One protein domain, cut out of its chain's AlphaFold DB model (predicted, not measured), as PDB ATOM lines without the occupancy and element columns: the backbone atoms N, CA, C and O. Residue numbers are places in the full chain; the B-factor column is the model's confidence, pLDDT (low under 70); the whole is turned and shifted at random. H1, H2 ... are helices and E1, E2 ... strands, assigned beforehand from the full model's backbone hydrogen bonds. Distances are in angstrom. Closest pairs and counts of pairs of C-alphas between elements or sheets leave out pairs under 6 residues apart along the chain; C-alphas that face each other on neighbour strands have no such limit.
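What this domain is: This is residues 3 to 112 of the 118 residues of an uncharacterized protein of Lachnospiraceae bacterium (UniProt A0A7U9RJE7). Two antiparallel sheets stand face to face with their strands crossed, a sandwich that nearly closes into a flattened barrel: E6 of the smaller sheet comes beside E9 of the larger one, and elsewhere E3 turns through a sharp corner into E4. The larger sheet, E1 E4 E5 E7 E8 E9, is branched and twisted; the smaller has the order E3, E2, E6; the short helix H1 sits at one end and only grazes the larger sheet, and part of the long link before it runs along the edge at E3. The 110 printed residues hold nine named strands and one named helix, in the order E1 E2 E3 E4 E5 H1 E6 E7 E8 E9, and the class is mostly strand. The whole is compact, with a radius of gyration of the C-alphas of 13.5 A and spans of 36 by 26 by 25 A.

How they stand to each other: Start in the larger sheet with E7, residues 85 to 95, the strand with three neighbours. On one side of it lies E1, residues 3 to 8, antiparallel at 163 degrees; look for N 4 and O 92, 2.8 A apart. On the other side lie E8, residues 98 to 101, beside residues 92 to 95, and E9, residues 108 to 111, beside residues 85 to 88. E7 and E8 form a hairpin, with N 93 and O 100 at 2.9 A; E7 and E9 are antiparallel at 127 degrees, with N 88 and O 108 at 2.8 A. On the other side of E1 from E7 you find E5, residues 44 to 50, antiparallel, with N 5 and O 47 at 2.9 A. E5 forms a hairpin with E4, residues 35 to 41, an edge strand; N 39 and O 46 are 2.8 A apart. Now go to the smaller sheet, where E2, residues 15 to 22, is the inner strand. It forms a hairpin with E3, residues 28 to 32, where N 31 and O 19 are 2.7 A apart, and is antiparallel to E6, residues 70 to 77, where N 17 and O 75 are 2.8 A apart. The parts of the two sheets that face each other are 9.7 A centre to centre, and their strands cross at 74 degrees. The closest C-alphas of E6 and E9 are those of Ile 74 and Thr 110, 7.1 A apart, while E2 and E7 are apart. E3 runs on into E4 across a break of 2 residues, at 81 degrees. Residues 53 to 54 pair antiparallel with residues 31 to 32 of E3 and with residues 57 to 58. H1, residues 63 to 66, only grazes the larger sheet; the C-alphas of Leu 63 and Asp 95, the closest of H1 and E7, are 6.8 A apart. H1 is too short for any O i to N i+4 pair, and its 1 pair of O i and N i+3 is within hydrogen-bond range.

Where its parts are: Find C-alpha 3 at (-33.951, 45.618, 23.206), where E1 begins; it runs 16.5 A. E2 measures 21.6 A, E6 21.5 A, E4 19.4 A, E5 19.6 A and E3 13.3 A. E7, the longest strand, begins at C-alpha 85, (-38.287, 42.237, 43.699), and runs 29.8 A. H1 is 5.7 A long; E8 and E9 are 10.3 A each, and E9 ends at C-alpha 111, (-34.313, 40.113, 42.820).

The domain as a whole: The two C-alphas farthest apart are those of Thr 25 and Asp 42, 38.9 A. The printed part has no cut. The one long link is E5 to H1, residues 51 to 62. Mean pLDDT of the printed part is 93.8, and residue 81 alone is under 70.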
ATOM      1  N   LEU A   3     -33.054  46.261  22.247       98.56
ATOM      2  CA  LEU A   3     -33.951  45.618  23.206       98.56
ATOM      3  C   LEU A   3     -34.788  46.698  23.900       98.56
ATOM      4  O   LEU A   3     -34.238  47.601  24.529       98.56
ATOM      5  N   TYR A   4     -36.104  46.596  23.779       98.50
ATOM      6  CA  TYR A   4     -37.070  47.352  24.569       98.50
ATOM      7  C   TYR A   4     -37.464  46.509  25.775       98.50
ATOM      8  O   TYR A   4     -37.783  45.328  25.621       98.50
ATOM      9  N   LEU A   5     -37.406  47.095  26.965       98.25
ATOM     10  CA  LEU A   5     -37.698  46.397  28.207       98.25
ATOM     11  C   LEU A   5     -38.510  47.294  29.137       98.25
ATOM     12  O   LEU A   5     -38.126  48.435  29.381       98.25
ATOM     13  N   SER A   6     -39.575  46.747  29.714       98.06
ATOM     14  CA  SER A   6     -40.302  47.387  30.812       98.06
ATOM     15  C   SER A   6     -40.162  46.560  32.075       98.06
ATOM     16  O   SER A   6     -40.283  45.331  32.049       98.06
ATOM     17  N   ALA A   7     -39.926  47.243  33.187       96.62
ATOM     18  CA  ALA A   7     -39.827  46.623  34.494       96.62
ATOM     19  C   ALA A   7     -40.649  47.399  35.518       96.62
ATOM     20  O   ALA A   7     -40.610  48.627  35.550       96.62
ATOM     21  N   SER A   8     -41.346  46.671  36.385       96.19
ATOM     22  CA  SER A   8     -41.972  47.218  37.583       96.19
ATOM     23  C   SER A   8     -41.078  46.975  38.794       96.19
ATOM     24  O   SER A   8     -40.574  45.866  38.996       96.19
ATOM     25  N   THR A   9     -40.849  48.033  39.566       93.00
ATOM     26  CA  THR A   9     -40.029  48.028  40.779       93.00
ATOM     27  C   THR A   9     -40.318  49.281  41.604       93.00
ATOM     28  O   THR A   9     -40.698  50.312  41.048       93.00
ATOM     29  N   ASP A  10     -40.090  49.194  42.912       90.69
ATOM     30  CA  ASP A  10     -40.123  50.337  43.834       90.69
ATOM     31  C   ASP A  10     -38.747  51.036  43.950       90.69
ATOM     32  O   ASP A  10     -38.586  51.988  44.713       90.69
ATOM     33  N   LEU A  11     -37.727  50.548  43.231       90.12
ATOM     34  CA  LEU A  11     -36.365  51.088  43.249       90.12
ATOM     35  C   LEU A  11     -36.176  52.134  42.139       90.12
ATOM     36  O   LEU A  11     -36.066  51.794  40.959       90.12
ATOM     37  N   GLU A  12     -36.097  53.410  42.525       88.94
ATOM     38  CA  GLU A  12     -35.989  54.550  41.596       88.94
ATOM     39  C   GLU A  12     -34.668  54.583  40.805       88.94
ATOM     40  O   GLU A  12     -34.607  55.084  39.679       88.94
ATOM     41  N   ASP A  13     -33.598  54.040  41.383       89.31
ATOM     42  CA  ASP A  13     -32.230  54.106  40.869       89.31
ATOM     43  C   ASP A  13     -31.744  52.788  40.248       89.31
ATOM     44  O   ASP A  13     -30.562  52.631  39.944       89.31
ATOM     45  N   LEU A  14     -32.658  51.845  40.013       90.75
ATOM     46  CA  LEU A  14     -32.322  50.529  39.496       90.75
ATOM     47  C   LEU A  14     -31.820  50.554  38.050       90.75
ATOM     48  O   LEU A  14     -32.445  51.145  37.174       90.75
ATOM     49  N   VAL A  15     -30.751  49.828  37.762       90.69
ATOM     50  CA  VAL A  15     -30.209  49.623  36.419       90.69
ATOM     51  C   VAL A  15     -30.040  48.123  36.176       90.69
ATOM     52  O   VAL A  15     -29.693  47.370  37.085       90.69
ATOM     53  N   ILE A  16     -30.309  47.683  34.948       93.50
ATOM     54  CA  ILE A  16     -29.940  46.340  34.485       93.50
ATOM     55  C   ILE A  16     -28.517  46.432  33.937       93.50
ATOM     56  O   ILE A  16     -28.222  47.357  33.189       93.50
ATOM     57  N   ASP A  17     -27.648  45.508  34.330       92.38
ATOM     58  CA  ASP A  17     -26.244  45.456  33.906       92.38
ATOM     59  C   ASP A  17     -26.051  44.485  32.732       92.38
ATOM     60  O   ASP A  17     -25.418  44.807  31.731       92.38
ATOM     61  N   TYR A  18     -26.669  43.306  32.828       95.06
ATOM     62  CA  TYR A  18     -26.672  42.290  31.777       95.06
ATOM     63  C   TYR A  18     -27.884  41.367  31.913       95.06
ATOM     64  O   TYR A  18     -28.543  41.308  32.957       95.06
ATOM     65  N   ILE A  19     -28.159  40.599  30.864       96.50
ATOM     66  CA  ILE A  19     -29.157  39.524  30.870       96.50
ATOM     67  C   ILE A  19     -28.472  38.254  30.372       96.50
ATOM     68  O   ILE A  19     -27.840  38.283  29.332       96.50
ATOM     69  N   GLU A  20     -28.606  37.133  31.067       97.19
ATOM     70  CA  GLU A  20     -28.194  35.821  30.562       97.19
ATOM     71  C   GLU A  20     -29.428  35.079  30.054       97.19
ATOM     72  O   GLU A  20     -30.430  34.938  30.767       97.19
ATOM     73  N   ILE A  21     -29.353  34.590  28.818       96.38
ATOM     74  CA  ILE A  21     -30.388  33.744  28.224       96.38
ATOM     75  C   ILE A  21     -29.804  32.401  27.835       96.38
ATOM     76  O   ILE A  21     -28.651  32.296  27.423       96.38
ATOM     77  N   LYS A  22     -30.643  31.374  27.886       97.38
ATOM     78  CA  LYS A  22     -30.331  30.060  27.349       97.38
ATOM     79  C   LYS A  22     -30.964  29.894  25.978       97.38
ATOM     80  O   LYS A  22     -32.186  29.967  25.842       97.38
ATOM     81  N   LEU A  23     -30.134  29.651  24.972       95.00
ATOM     82  CA  LEU A  23     -30.551  29.359  23.608       95.00
ATOM     83  C   LEU A  23     -31.143  27.949  23.499       95.00
ATOM     84  O   LEU A  23     -30.846  27.063  24.303       95.00
ATOM     85  N   VAL A  24     -31.909  27.697  22.435       93.94
ATOM     86  CA  VAL A  24     -32.446  26.357  22.121       93.94
ATOM     87  C   VAL A  24     -31.344  25.302  21.925       93.94
ATOM     88  O   VAL A  24     -31.564  24.110  22.129       93.94
ATOM     89  N   THR A  25     -30.130  25.738  21.571       92.75
ATOM     90  CA  THR A  25     -28.929  24.890  21.487       92.75
ATOM     91  C   THR A  25     -28.473  24.374  22.855       92.75
ATOM     92  O   THR A  25     -27.698  23.421  22.921       92.75
ATOM     93  N   GLY A  26     -28.959  24.977  23.943       94.19
ATOM     94  CA  GLY A  26     -28.554  24.719  25.321       94.19
ATOM     95  C   GLY A  26     -27.413  25.609  25.815       94.19
ATOM     96  O   GLY A  26     -27.082  25.531  26.996       94.19
ATOM     97  N   GLU A  27     -26.837  26.432  24.939       95.25
ATOM     98  CA  GLU A  27     -25.812  27.427  25.262       95.25
ATOM     99  C   GLU A  27     -26.417  28.598  26.041       95.25
ATOM    100  O   GLU A  27     -27.499  29.074  25.692       95.25
ATOM    101  N   THR A  28     -25.729  29.052  27.086       96.88
ATOM    102  CA  THR A  28     -26.070  30.292  27.791       96.88
ATOM    103  C   THR A  28     -25.219  31.413  27.217       96.88
ATOM    104  O   THR A  28     -24.002  31.269  27.176       96.88
ATOM    105  N   VAL A  29     -25.864  32.502  26.801       96.94
ATOM    106  CA  VAL A  29     -25.209  33.693  26.248       96.94
ATOM    107  C   VAL A  29     -25.560  34.921  27.086       96.94
ATOM    108  O   VAL A  29     -26.702  35.063  27.543       96.94
ATOM    109  N   SER A  30     -24.593  35.817  27.274       97.00
ATOM    110  CA  SER A  30     -24.789  37.102  27.951       97.00
ATOM    111  C   SER A  30     -25.169  38.187  26.948       97.00
ATOM    112  O   SER A  30     -24.513  38.365  25.918       97.00
ATOM    113  N   LEU A  31     -26.211  38.945  27.277       97.62
ATOM    114  CA  LEU A  31     -26.641  40.142  26.575       97.62
ATOM    115  C   LEU A  31     -26.169  41.393  27.300       97.62
ATOM    116  O   LEU A  31     -26.616  41.668  28.415       97.62
ATOM    117  N   ASN A  32     -25.366  42.179  26.590       96.88
ATOM    118  CA  ASN A  32     -24.929  43.518  26.984       96.88
ATOM    119  C   ASN A  32     -25.244  44.505  25.844       96.88
ATOM    120  O   ASN A  32     -25.717  44.101  24.778       96.88
ATOM    121  N   TRP A  33     -24.992  45.798  26.039       98.12
ATOM    122  CA  TRP A  33     -25.329  46.849  25.071       98.12
ATOM    123  C   TRP A  33     -24.386  48.051  25.160       98.12
ATOM    124  O   TRP A  33     -23.723  48.259  26.173       98.12
ATOM    125  N   ASP A  34     -24.359  48.855  24.095       97.88
ATOM    126  CA  ASP A  34     -23.540  50.071  24.011       97.88
ATOM    127  C   ASP A  34     -24.151  51.243  24.797       97.88
ATOM    128  O   ASP A  34     -23.439  52.012  25.442       97.88
ATOM    129  N   GLU A  35     -25.474  51.414  24.718       97.62
ATOM    130  CA  GLU A  35     -26.187  52.568  25.278       97.62
ATOM    131  C   GLU A  35     -27.516  52.141  25.909       97.62
ATOM    132  O   GLU A  35     -28.200  51.245  25.409       97.62
ATOM    133  N   SER A  36     -27.891  52.818  26.996       97.12
ATOM    134  CA  SER A  36     -29.196  52.691  27.651       97.12
ATOM    135  C   SER A  36     -29.927  54.033  27.626       97.12
ATOM    136  O   SER A  36     -29.440  54.996  28.214       97.12
ATOM    137  N   ASP A  37     -31.118  54.079  27.030       97.62
ATOM    138  CA  ASP A  37     -32.082  55.157  27.285       97.62
ATOM    139  C   ASP A  37     -33.102  54.646  28.304       97.62
ATOM    140  O   ASP A  37     -33.794  53.667  28.025       97.62
ATOM    141  N   ILE A  38     -33.211  55.293  29.466       96.75
ATOM    142  CA  ILE A  38     -34.123  54.874  30.539       96.75
ATOM    143  C   ILE A  38     -35.122  55.995  30.835       96.75
ATOM    144  O   ILE A  38     -34.742  57.107  31.201       96.75
ATOM    145  N   GLU A  39     -36.408  55.681  30.716       97.31
ATOM    146  CA  GLU A  39     -37.523  56.502  31.178       97.31
ATOM    147  C   GLU A  39     -37.997  55.975  32.537       97.31
ATOM    148  O   GLU A  39     -38.497  54.855  32.640       97.31
ATOM    149  N   ARG A  40     -37.832  56.781  33.589       96.00
ATOM    150  CA  ARG A  40     -38.291  56.446  34.945       96.00
ATOM    151  C   ARG A  40     -39.781  56.736  35.099       96.00
ATOM    152  O   ARG A  40     -40.252  57.785  34.662       96.00
ATOM    153  N   LEU A  41     -40.486  55.823  35.755       95.88
ATOM    154  CA  LEU A  41     -41.911  55.897  36.061       95.88
ATOM    155  C   LEU A  41     -42.112  55.775  37.577       95.88
ATOM    156  O   LEU A  41     -41.236  55.282  38.283       95.88
ATOM    157  N   ASP A  42     -43.293  56.152  38.067       93.25
ATOM    158  CA  ASP A  42     -43.617  56.087  39.502       93.25
ATOM    159  C   ASP A  42     -43.520  54.663  40.089       93.25
ATOM    160  O   ASP A  42     -43.325  54.506  41.290       93.25
ATOM    161  N   ASN A  43     -43.686  53.623  39.265       92.69
ATOM    162  CA  ASN A  43     -43.718  52.215  39.679       92.69
ATOM    163  C   ASN A  43     -42.792  51.309  38.846       92.69
ATOM    164  O   ASN A  43     -43.061  50.106  38.700       92.69
ATOM    165  N   GLY A  44     -41.749  51.887  38.244       95.56
ATOM    166  CA  GLY A  44     -40.833  51.146  37.389       95.56
ATOM    167  C   GLY A  44     -40.077  52.002  36.379       95.56
ATOM    168  O   GLY A  44     -39.799  53.180  36.600       95.56
ATOM    169  N   PHE A  45     -39.727  51.402  35.246       97.19
ATOM    170  CA  PHE A  45     -39.093  52.104  34.135       97.19
ATOM    171  C   PHE A  45     -39.324  51.394  32.800       97.19
ATOM    172  O   PHE A  45     -39.545  50.182  32.748       97.19
ATOM    173  N   ASN A  46     -39.194  52.168  31.725       98.06
ATOM    174  CA  ASN A  46     -39.012  51.663  30.371       98.06
ATOM    175  C   ASN A  46     -37.561  51.901  29.956       98.06
ATOM    176  O   ASN A  46     -37.007  52.974  30.196       98.06
ATOM    177  N   ALA A  47     -36.945  50.918  29.317       98.00
ATOM    178  CA  ALA A  47     -35.580  50.994  28.836       98.00
ATOM    179  C   ALA A  47     -35.490  50.628  27.357       98.00
ATOM    180  O   ALA A  47     -36.194  49.751  26.855       98.00
ATOM    181  N   ARG A  48     -34.572  51.304  26.668       98.31
ATOM    182  CA  ARG A  48     -34.129  50.962  25.320       98.31
ATOM    183  C   ARG A  48     -32.631  50.727  25.362       98.31
ATOM    184  O   ARG A  48     -31.858  51.667  25.539       98.31
ATOM    185  N   TYR A  49     -32.235  49.482  25.157       98.44
ATOM    186  CA  TYR A  49     -30.845  49.055  25.111       98.44
ATOM    187  C   TYR A  49     -30.402  48.941  23.654       98.44
ATOM    188  O   TYR A  49     -30.928  48.121  22.896       98.44
ATOM    189  N   LYS A  50     -29.478  49.806  23.227       98.12
ATOM    190  CA  LYS A  50     -29.038  49.916  21.827       98.12
ATOM    191  C   LYS A  50     -27.671  49.275  21.632       98.12
ATOM    192  O   LYS A  50     -26.812  49.361  22.502       98.12
ATOM    193  N   GLY A  51     -27.466  48.682  20.455       97.94
ATOM    194  CA  GLY A  51     -26.208  48.002  20.143       97.94
ATOM    195  C   GLY A  51     -26.054  46.734  20.975       97.94
ATOM    196  O   GLY A  51     -25.044  46.556  21.634       97.94
ATOM    197  N   VAL A  52     -27.091  45.888  21.003       98.19
ATOM    198  CA  VAL A  52     -27.084  44.643  21.787       98.19
ATOM    199  C   VAL A  52     -26.010  43.678  21.267       98.19
ATOM    200  O   VAL A  52     -25.886  43.494  20.052       98.19
ATOM    201  N   TYR A  53     -25.293  43.032  22.184       97.62
ATOM    202  CA  TYR A  53     -24.318  41.966  21.940       97.62
ATOM    203  C   TYR A  53     -24.826  40.636  22.496       97.62
ATOM    204  O   TYR A  53     -25.498  40.646  23.519       97.62
ATOM    205  N   PHE A  54     -24.463  39.518  21.866       96.19
ATOM    206  CA  PHE A  54     -24.477  38.179  22.468       96.19
ATOM    207  C   PHE A  54     -23.021  37.729  22.609       96.19
ATOM    208  O   PHE A  54     -22.337  37.629  21.590       96.19
ATOM    209  N   ASP A  55     -22.557  37.506  23.840       94.44
ATOM    210  CA  ASP A  55     -21.171  37.122  24.162       94.44
ATOM    211  C   ASP A  55     -20.122  37.975  23.431       94.44
ATOM    212  O   ASP A  55     -19.305  37.480  22.661       94.44
ATOM    213  N   GLU A  56     -20.179  39.293  23.648       92.25
ATOM    214  CA  GLU A  56     -19.257  40.290  23.067       92.25
ATOM    215  C   GLU A  56     -19.359  40.488  21.540       92.25
ATOM    216  O   GLU A  56     -18.708  41.375  20.985       92.25
ATOM    217  N   GLU A  57     -20.221  39.748  20.839       96.94
ATOM    218  CA  GLU A  57     -20.493  39.959  19.415       96.94
ATOM    219  C   GLU A  57     -21.822  40.675  19.179       96.94
ATOM    220  O   GLU A  57     -22.855  40.262  19.704       96.94
ATOM    221  N   TYR A  58     -21.838  41.685  18.302       97.69
ATOM    222  CA  TYR A  58     -23.077  42.371  17.926       97.69
ATOM    223  C   TYR A  58     -24.175  41.384  17.503       97.69
ATOM    224  O   TYR A  58     -23.980  40.517  16.646       97.69
ATOM    225  N   ALA A  59     -25.364  41.555  18.080       97.25
ATOM    226  CA  ALA A  59     -26.512  40.678  17.874       97.25
ATOM    227  C   ALA A  59     -27.289  40.970  16.577       97.25
ATOM    228  O   ALA A  59     -28.281  40.306  16.278       97.25
ATOM    229  N   ASN A  60     -26.866  41.959  15.784       97.31
ATOM    230  CA  ASN A  60     -27.468  42.255  14.484       97.31
ATOM    231  C   ASN A  60     -27.498  41.004  13.583       97.31
ATOM    232  O   ASN A  60     -26.493  40.324  13.396       97.31
ATOM    233  N   GLY A  61     -28.661  40.710  13.009       96.75
ATOM    234  CA  GLY A  61     -28.929  39.523  12.203       96.75
ATOM    235  C   GLY A  61     -29.233  38.255  13.008       96.75
ATOM    236  O   GLY A  61     -29.570  37.239  12.402       96.75
ATOM    237  N   LYS A  62     -29.158  38.289  14.347       95.69
ATOM    238  CA  LYS A  62     -29.353  37.119  15.222       95.69
ATOM    239  C   LYS A  62     -30.777  37.004  15.798       95.69
ATOM    240  O   LYS A  62     -31.016  36.171  16.659       95.69
ATOM    241  N   LEU A  63     -31.765  37.768  15.312       95.81
ATOM    242  CA  LEU A  63     -33.145  37.738  15.846       95.81
ATOM    243  C   LEU A  63     -33.761  36.320  15.858       95.81
ATOM    244  O   LEU A  63     -34.509  35.961  16.761       95.81
ATOM    245  N   SER A  64     -33.418  35.476  14.878       94.06
ATOM    246  CA  SER A  64     -33.915  34.098  14.792       94.06
ATOM    247  C   SER A  64     -33.373  33.162  15.877       94.06
ATOM    248  O   SER A  64     -34.028  32.156  16.155       94.06
ATOM    249  N   SER A  65     -32.230  33.471  16.503       93.69
ATOM    250  CA  SER A  65     -31.680  32.661  17.599       93.69
ATOM    251  C   SER A  65     -32.408  32.887  18.923       93.69
ATOM    252  O   SER A  65     -32.254  32.078  19.830       93.69
ATOM    253  N   LEU A  66     -33.231  33.938  19.023       94.44
ATOM    254  CA  LEU A  66     -34.069  34.226  20.192       94.44
ATOM    255  C   LEU A  66     -35.333  33.354  20.267       94.44
ATOM    256  O   LEU A  66     -36.112  33.453  21.212       94.44
ATOM    257  N   ARG A  67     -35.560  32.479  19.283       91.88
ATOM    258  CA  ARG A  67     -36.697  31.557  19.308       91.88
ATOM    259  C   ARG A  67     -36.523  30.517  20.407       91.88
ATOM    260  O   ARG A  67     -35.489  29.860  20.471       91.88
ATOM    261  N   GLU A  68     -37.569  30.356  21.217       91.88
ATOM    262  CA  GLU A  68     -37.644  29.346  22.286       91.88
ATOM    263  C   GLU A  68     -36.511  29.443  23.323       91.88
ATOM    264  O   GLU A  68     -36.089  28.437  23.896       91.88
ATOM    265  N   ILE A  69     -36.005  30.653  23.562       95.44
ATOM    266  CA  ILE A  69     -35.023  30.884  24.621       95.44
ATOM    267  C   ILE A  69     -35.653  30.756  26.011       95.44
ATOM    268  O   ILE A  69     -36.872  30.707  26.178       95.44
ATOM    269  N   GLN A  70     -34.801  30.758  27.029       95.12
ATOM    270  CA  GLN A  70     -35.186  30.944  28.425       95.12
ATOM    271  C   GLN A  70     -34.363  32.085  29.018       95.12
ATOM    272  O   GLN A  70     -33.203  32.254  28.648       95.12
ATOM    273  N   ILE A  71     -34.941  32.846  29.944       95.75
ATOM    274  CA  ILE A  71     -34.174  33.785  30.768       95.75
ATOM    275  C   ILE A  71     -33.513  32.965  31.877       95.75
ATOM    276  O   ILE A  71     -34.211  32.283  32.628       95.75
ATOM    277  N   ASP A  72     -32.185  33.005  31.953       94.12
ATOM    278  CA  ASP A  72     -31.412  32.297  32.980       94.12
ATOM    279  C   ASP A  72     -31.162  33.213  34.185       94.12
ATOM    280  O   ASP A  72     -31.402  32.845  35.337       94.12
ATOM    281  N   LYS A  73     -30.740  34.455  33.913       92.94
ATOM    282  CA  LYS A  73     -30.438  35.450  34.943       92.94
ATOM    283  C   LYS A  73     -30.555  36.868  34.398       92.94
ATOM    284  O   LYS A  73     -30.355  37.117  33.219       92.94
ATOM    285  N   ILE A  74     -30.836  37.817  35.285       94.25
ATOM    286  CA  ILE A  74     -30.716  39.247  34.996       94.25
ATOM    287  C   ILE A  74     -29.822  39.861  36.069       94.25
ATOM    288  O   ILE A  74     -30.127  39.769  37.261       94.25
ATOM    289  N   GLY A  75     -28.702  40.439  35.640       91.31
ATOM    290  CA  GLY A  75     -27.807  41.229  36.473       91.31
ATOM    291  C   GLY A  75     -28.390  42.620  36.681       91.31
ATOM    292  O   GLY A  75     -28.744  43.302  35.725       91.31
ATOM    293  N   ILE A  76     -28.510  43.035  37.935       90.75
ATOM    294  CA  ILE A  76     -29.183  44.271  38.341       90.75
ATOM    295  C   ILE A  76     -28.368  44.973  39.419       90.75
ATOM    296  O   ILE A  76     -27.730  44.327  40.250       90.75
ATOM    297  N   TYR A  77     -28.433  46.297  39.416       87.81
ATOM    298  CA  TYR A  77     -27.708  47.167  40.330       87.81
ATOM    299  C   TYR A  77     -28.592  48.344  40.766       87.81
ATOM    300  O   TYR A  77     -29.330  48.892  39.953       87.81
ATOM    301  N   ALA A  78     -28.527  48.734  42.039       87.62
ATOM    302  CA  ALA A  78     -29.091  49.983  42.560       87.62
ATOM    303  C   ALA A  78     -28.084  50.601  43.532       87.62
ATOM    304  O   ALA A  78     -27.525  49.902  44.382       87.62
ATOM    305  N   GLU A  79     -27.867  51.909  43.427       80.06
ATOM    306  CA  GLU A  79     -26.942  52.651  44.290       80.06
ATOM    307  C   GLU A  79     -27.448  52.741  45.735       80.06
ATOM    308  O   GLU A  79     -26.661  52.754  46.681       80.06
ATOM    309  N   SER A  80     -28.768  52.761  45.915       78.56
ATOM    310  CA  SER A  80     -29.463  52.836  47.196       78.56
ATOM    311  C   SER A  80     -29.220  51.613  48.081       78.56
ATOM    312  O   SER A  80     -29.500  51.664  49.281       78.56
ATOM    313  N   GLY A  81     -28.713  50.511  47.509       69.44
ATOM    314  CA  GLY A  81     -28.462  49.253  48.215       69.44
ATOM    315  C   GLY A  81     -29.728  48.615  48.797       69.44
ATOM    316  O   GLY A  81     -29.637  47.765  49.682       69.44
ATOM    317  N   SER A  82     -30.905  49.063  48.350       72.75
ATOM    318  CA  SER A  82     -32.194  48.551  48.801       72.75
ATOM    319  C   SER A  82     -32.578  47.306  48.010       72.75
ATOM    320  O   SER A  82     -32.379  47.231  46.802       72.75
ATOM    321  N   TYR A  83     -33.151  46.328  48.707       73.69
ATOM    322  CA  TYR A  83     -33.563  45.059  48.117       73.69
ATOM    323  C   TYR A  83     -35.057  45.100  47.822       73.69
ATOM    324  O   TYR A  83     -35.867  45.271  48.735       73.69
ATOM    325  N   SER A  84     -35.414  44.922  46.556       80.38
ATOM    326  CA  SER A  84     -36.793  44.704  46.135       80.38
ATOM    327  C   SER A  84     -36.839  43.686  45.005       80.38
ATOM    328  O   SER A  84     -35.854  43.497  44.278       80.38
ATOM    329  N   ASP A  85     -37.985  43.027  44.879       87.56
ATOM    330  CA  ASP A  85     -38.287  42.237  43.699       87.56
ATOM    331  C   ASP A  85     -38.473  43.177  42.503       87.56
ATOM    332  O   ASP A  85     -38.958  44.306  42.616       87.56
ATOM    333  N   ILE A  86     -38.087  42.691  41.333       91.75
ATOM    334  CA  ILE A  86     -38.269  43.365  40.055       91.75
ATOM    335  C   ILE A  86     -39.062  42.428  39.177       91.75
ATOM    336  O   ILE A  86     -38.757  41.237  39.072       91.75
ATOM    337  N   VAL A  87     -40.059  42.988  38.511       95.69
ATOM    338  CA  VAL A  87     -40.897  42.250  37.582       95.69
ATOM    339  C   VAL A  87     -40.655  42.804  36.192       95.69
ATOM    340  O   VAL A  87     -41.075  43.916  35.890       95.69
ATOM    341  N   ILE A  88     -39.985  42.037  35.340       96.94
ATOM    342  CA  ILE A  88     -39.889  42.350  33.916       96.94
ATOM    343  C   ILE A  88     -41.236  42.020  33.285       96.94
ATOM    344  O   ILE A  88     -41.713  40.886  33.384       96.94
ATOM    345  N   THR A  89     -41.864  43.015  32.671       97.25
ATOM    346  CA  THR A  89     -43.215  42.910  32.106       97.25
ATOM    347  C   THR A  89     -43.228  42.951  30.587       97.25
ATOM    348  O   THR A  89     -44.187  42.475  29.994       97.25
ATOM    349  N   GLU A  90     -42.181  43.492  29.964       97.88
ATOM    350  CA  GLU A  90     -42.027  43.544  28.508       97.88
ATOM    351  C   GLU A  90     -40.563  43.302  28.130       97.88
ATOM    352  O   GLU A  90     -39.663  43.812  28.800       97.88
ATOM    353  N   MET A  91     -40.331  42.526  27.066       97.88
ATOM    354  CA  MET A  91     -39.026  42.335  26.429       97.88
ATOM    355  C   MET A  91     -39.217  42.107  24.929       97.88
ATOM    356  O   MET A  91     -39.572  41.008  24.497       97.88
ATOM    357  N   ILE A  92     -38.937  43.137  24.134       98.19
ATOM    358  CA  ILE A  92     -39.087  43.115  22.678       98.19
ATOM    359  C   ILE A  92     -37.732  43.393  22.036       98.19
ATOM    360  O   ILE A  92     -37.108  44.425  22.282       98.19
ATOM    361  N   PHE A  93     -37.291  42.494  21.164       98.12
ATOM    362  CA  PHE A  93     -36.101  42.697  20.345       98.12
ATOM    363  C   PHE A  93     -36.503  43.220  18.973       98.12
ATOM    364  O   PHE A  93     -37.310  42.600  18.285       98.12
ATOM    365  N   GLU A  94     -35.908  44.330  18.551       98.19
ATOM    366  CA  GLU A  94     -36.066  44.891  17.211       98.19
ATOM    367  C   GLU A  94     -34.737  44.833  16.458       98.19
ATOM    368  O   GLU A  94     -33.686  45.252  16.962       98.19
ATOM    369  N   ASP A  95     -34.772  44.355  15.218       97.81
ATOM    370  CA  ASP A  95     -33.619  44.388  14.332       97.81
ATOM    371  C   ASP A  95     -34.037  44.556  12.868       97.81
ATOM    372  O   ASP A  95     -34.824  43.781  12.332       97.81
ATOM    373  N   ALA A  96     -33.507  45.595  12.216       94.38
ATOM    374  CA  ALA A  96     -33.799  45.941  10.820       94.38
ATOM    375  C   ALA A  96     -35.305  46.045  10.468       94.38
ATOM    376  O   ALA A  96     -35.692  45.788   9.329       94.38
ATOM    377  N   GLY A  97     -36.142  46.464  11.425       94.50
ATOM    378  CA  GLY A  97     -37.594  46.613  11.256       94.50
ATOM    379  C   GLY A  97     -38.413  45.358  11.574       94.50
ATOM    380  O   GLY A  97     -39.636  45.448  11.631       94.50
ATOM    381  N   GLU A  98     -37.764  44.221  11.824       97.12
ATOM    382  CA  GLU A  98     -38.409  43.019  12.354       97.12
ATOM    383  C   GLU A  98     -38.407  43.058  13.885       97.12
ATOM    384  O   GLU A  98     -37.467  43.573  14.497       97.12
ATOM    385  N   GLN A  99     -39.444  42.490  14.499       96.75
ATOM    386  CA  GLN A  99     -39.584  42.422  15.952       96.75
ATOM    387  C   GLN A  99     -39.822  40.989  16.423       96.75
ATOM    388  O   GLN A  99     -40.472  40.190  15.746       96.75
ATOM    389  N   TYR A 100     -39.297  40.677  17.603       96.81
ATOM    390  CA  TYR A 100     -39.556  39.430  18.306       96.81
ATOM    391  C   TYR A 100     -39.861  39.713  19.772       96.81
ATOM    392  O   TYR A 100     -39.037  40.286  20.486       96.81
ATOM    393  N   ASP A 101     -41.053  39.304  20.193       96.56
ATOM    394  CA  ASP A 101     -41.561  39.506  21.543       96.56
ATOM    395  C   ASP A 101     -41.368  38.243  22.397       96.56
ATOM    396  O   ASP A 101     -41.679  37.121  21.975       96.56
ATOM    397  N   LEU A 102     -40.849  38.430  23.610       94.44
ATOM    398  CA  LEU A 102     -40.707  37.390  24.623       94.44
ATOM    399  C   LEU A 102     -41.926  37.251  25.545       94.44
ATOM    400  O   LEU A 102     -41.790  36.649  26.605       94.44
ATOM    401  N   GLU A 103     -43.115  37.715  25.152       91.00
ATOM    402  CA  GLU A 103     -44.397  37.561  25.868       91.00
ATOM    403  C   GLU A 103     -44.575  36.202  26.582       91.00
ATOM    404  O   GLU A 103     -45.058  36.142  27.710       91.00
ATOM    405  N   HIS A 104     -44.149  35.096  25.962       90.88
ATOM    406  CA  HIS A 104     -44.265  33.740  26.518       90.88
ATOM    407  C   HIS A 104     -43.378  33.455  27.750       90.88
ATOM    408  O   HIS A 104     -43.575  32.435  28.412       90.88
ATOM    409  N   LEU A 105     -42.407  34.322  28.046       90.94
ATOM    410  CA  LEU A 105     -41.502  34.245  29.200       90.94
ATOM    411  C   LEU A 105     -41.839  35.277  30.281       90.94
ATOM    412  O   LEU A 105     -41.136  35.354  31.289       90.94
ATOM    413  N   LEU A 106     -42.885  36.078  30.071       93.12
ATOM    414  CA  LEU A 106     -43.223  37.217  30.910       93.12
ATOM    415  C   LEU A 106     -44.561  36.995  31.643       93.12
ATOM    416  O   LEU A 106     -45.452  36.316  31.129       93.12
ATOM    417  N   PRO A 107     -44.732  37.563  32.851       95.38
ATOM    418  CA  PRO A 107     -43.751  38.357  33.588       95.38
ATOM    419  C   PRO A 107     -42.603  37.502  34.143       95.38
ATOM    420  O   PRO A 107     -42.815  36.372  34.586       95.38
ATOM    421  N   TYR A 108     -41.396  38.065  34.171       94.25
ATOM    422  CA  TYR A 108     -40.228  37.433  34.783       94.25
ATOM    423  C   TYR A 108     -39.866  38.151  36.082       94.25
ATOM    424  O   TYR A 108     -39.627  39.357  36.084       94.25
ATOM    425  N   VAL A 109     -39.834  37.412  37.192       93.44
ATOM    426  CA  VAL A 109     -39.517  37.963  38.516       93.44
ATOM    427  C   VAL A 109     -38.069  37.643  38.868       93.44
ATOM    428  O   VAL A 109     -37.659  36.483  38.838       93.44
ATOM    429  N   THR A 110     -37.309  38.666  39.237       89.88
ATOM    430  CA  THR A 110     -35.932  38.548  39.731       89.88
ATOM    431  C   THR A 110     -35.725  39.471  40.925       89.88
ATOM    432  O   THR A 110     -36.532  40.362  41.173       89.88
ATOM    433  N   ASN A 111     -34.648  39.275  41.676       84.56
ATOM    434  CA  ASN A 111     -34.313  40.113  42.820       84.56
ATOM    435  C   ASN A 111     -32.812  40.348  42.926       84.56
ATOM    436  O   ASN A 111     -32.003  39.587  42.383       84.56
ATOM    437  N   MET A 112     -32.439  41.430  43.615       74.69
ATOM    438  CA  MET A 112     -31.042  41.675  43.956       74.69
ATOM    439  C   MET A 112     -30.606  40.595  44.936       74.69
ATOM    440  O   MET A 112     -31.008  40.605  46.097       74.69
TER     441      MET A 112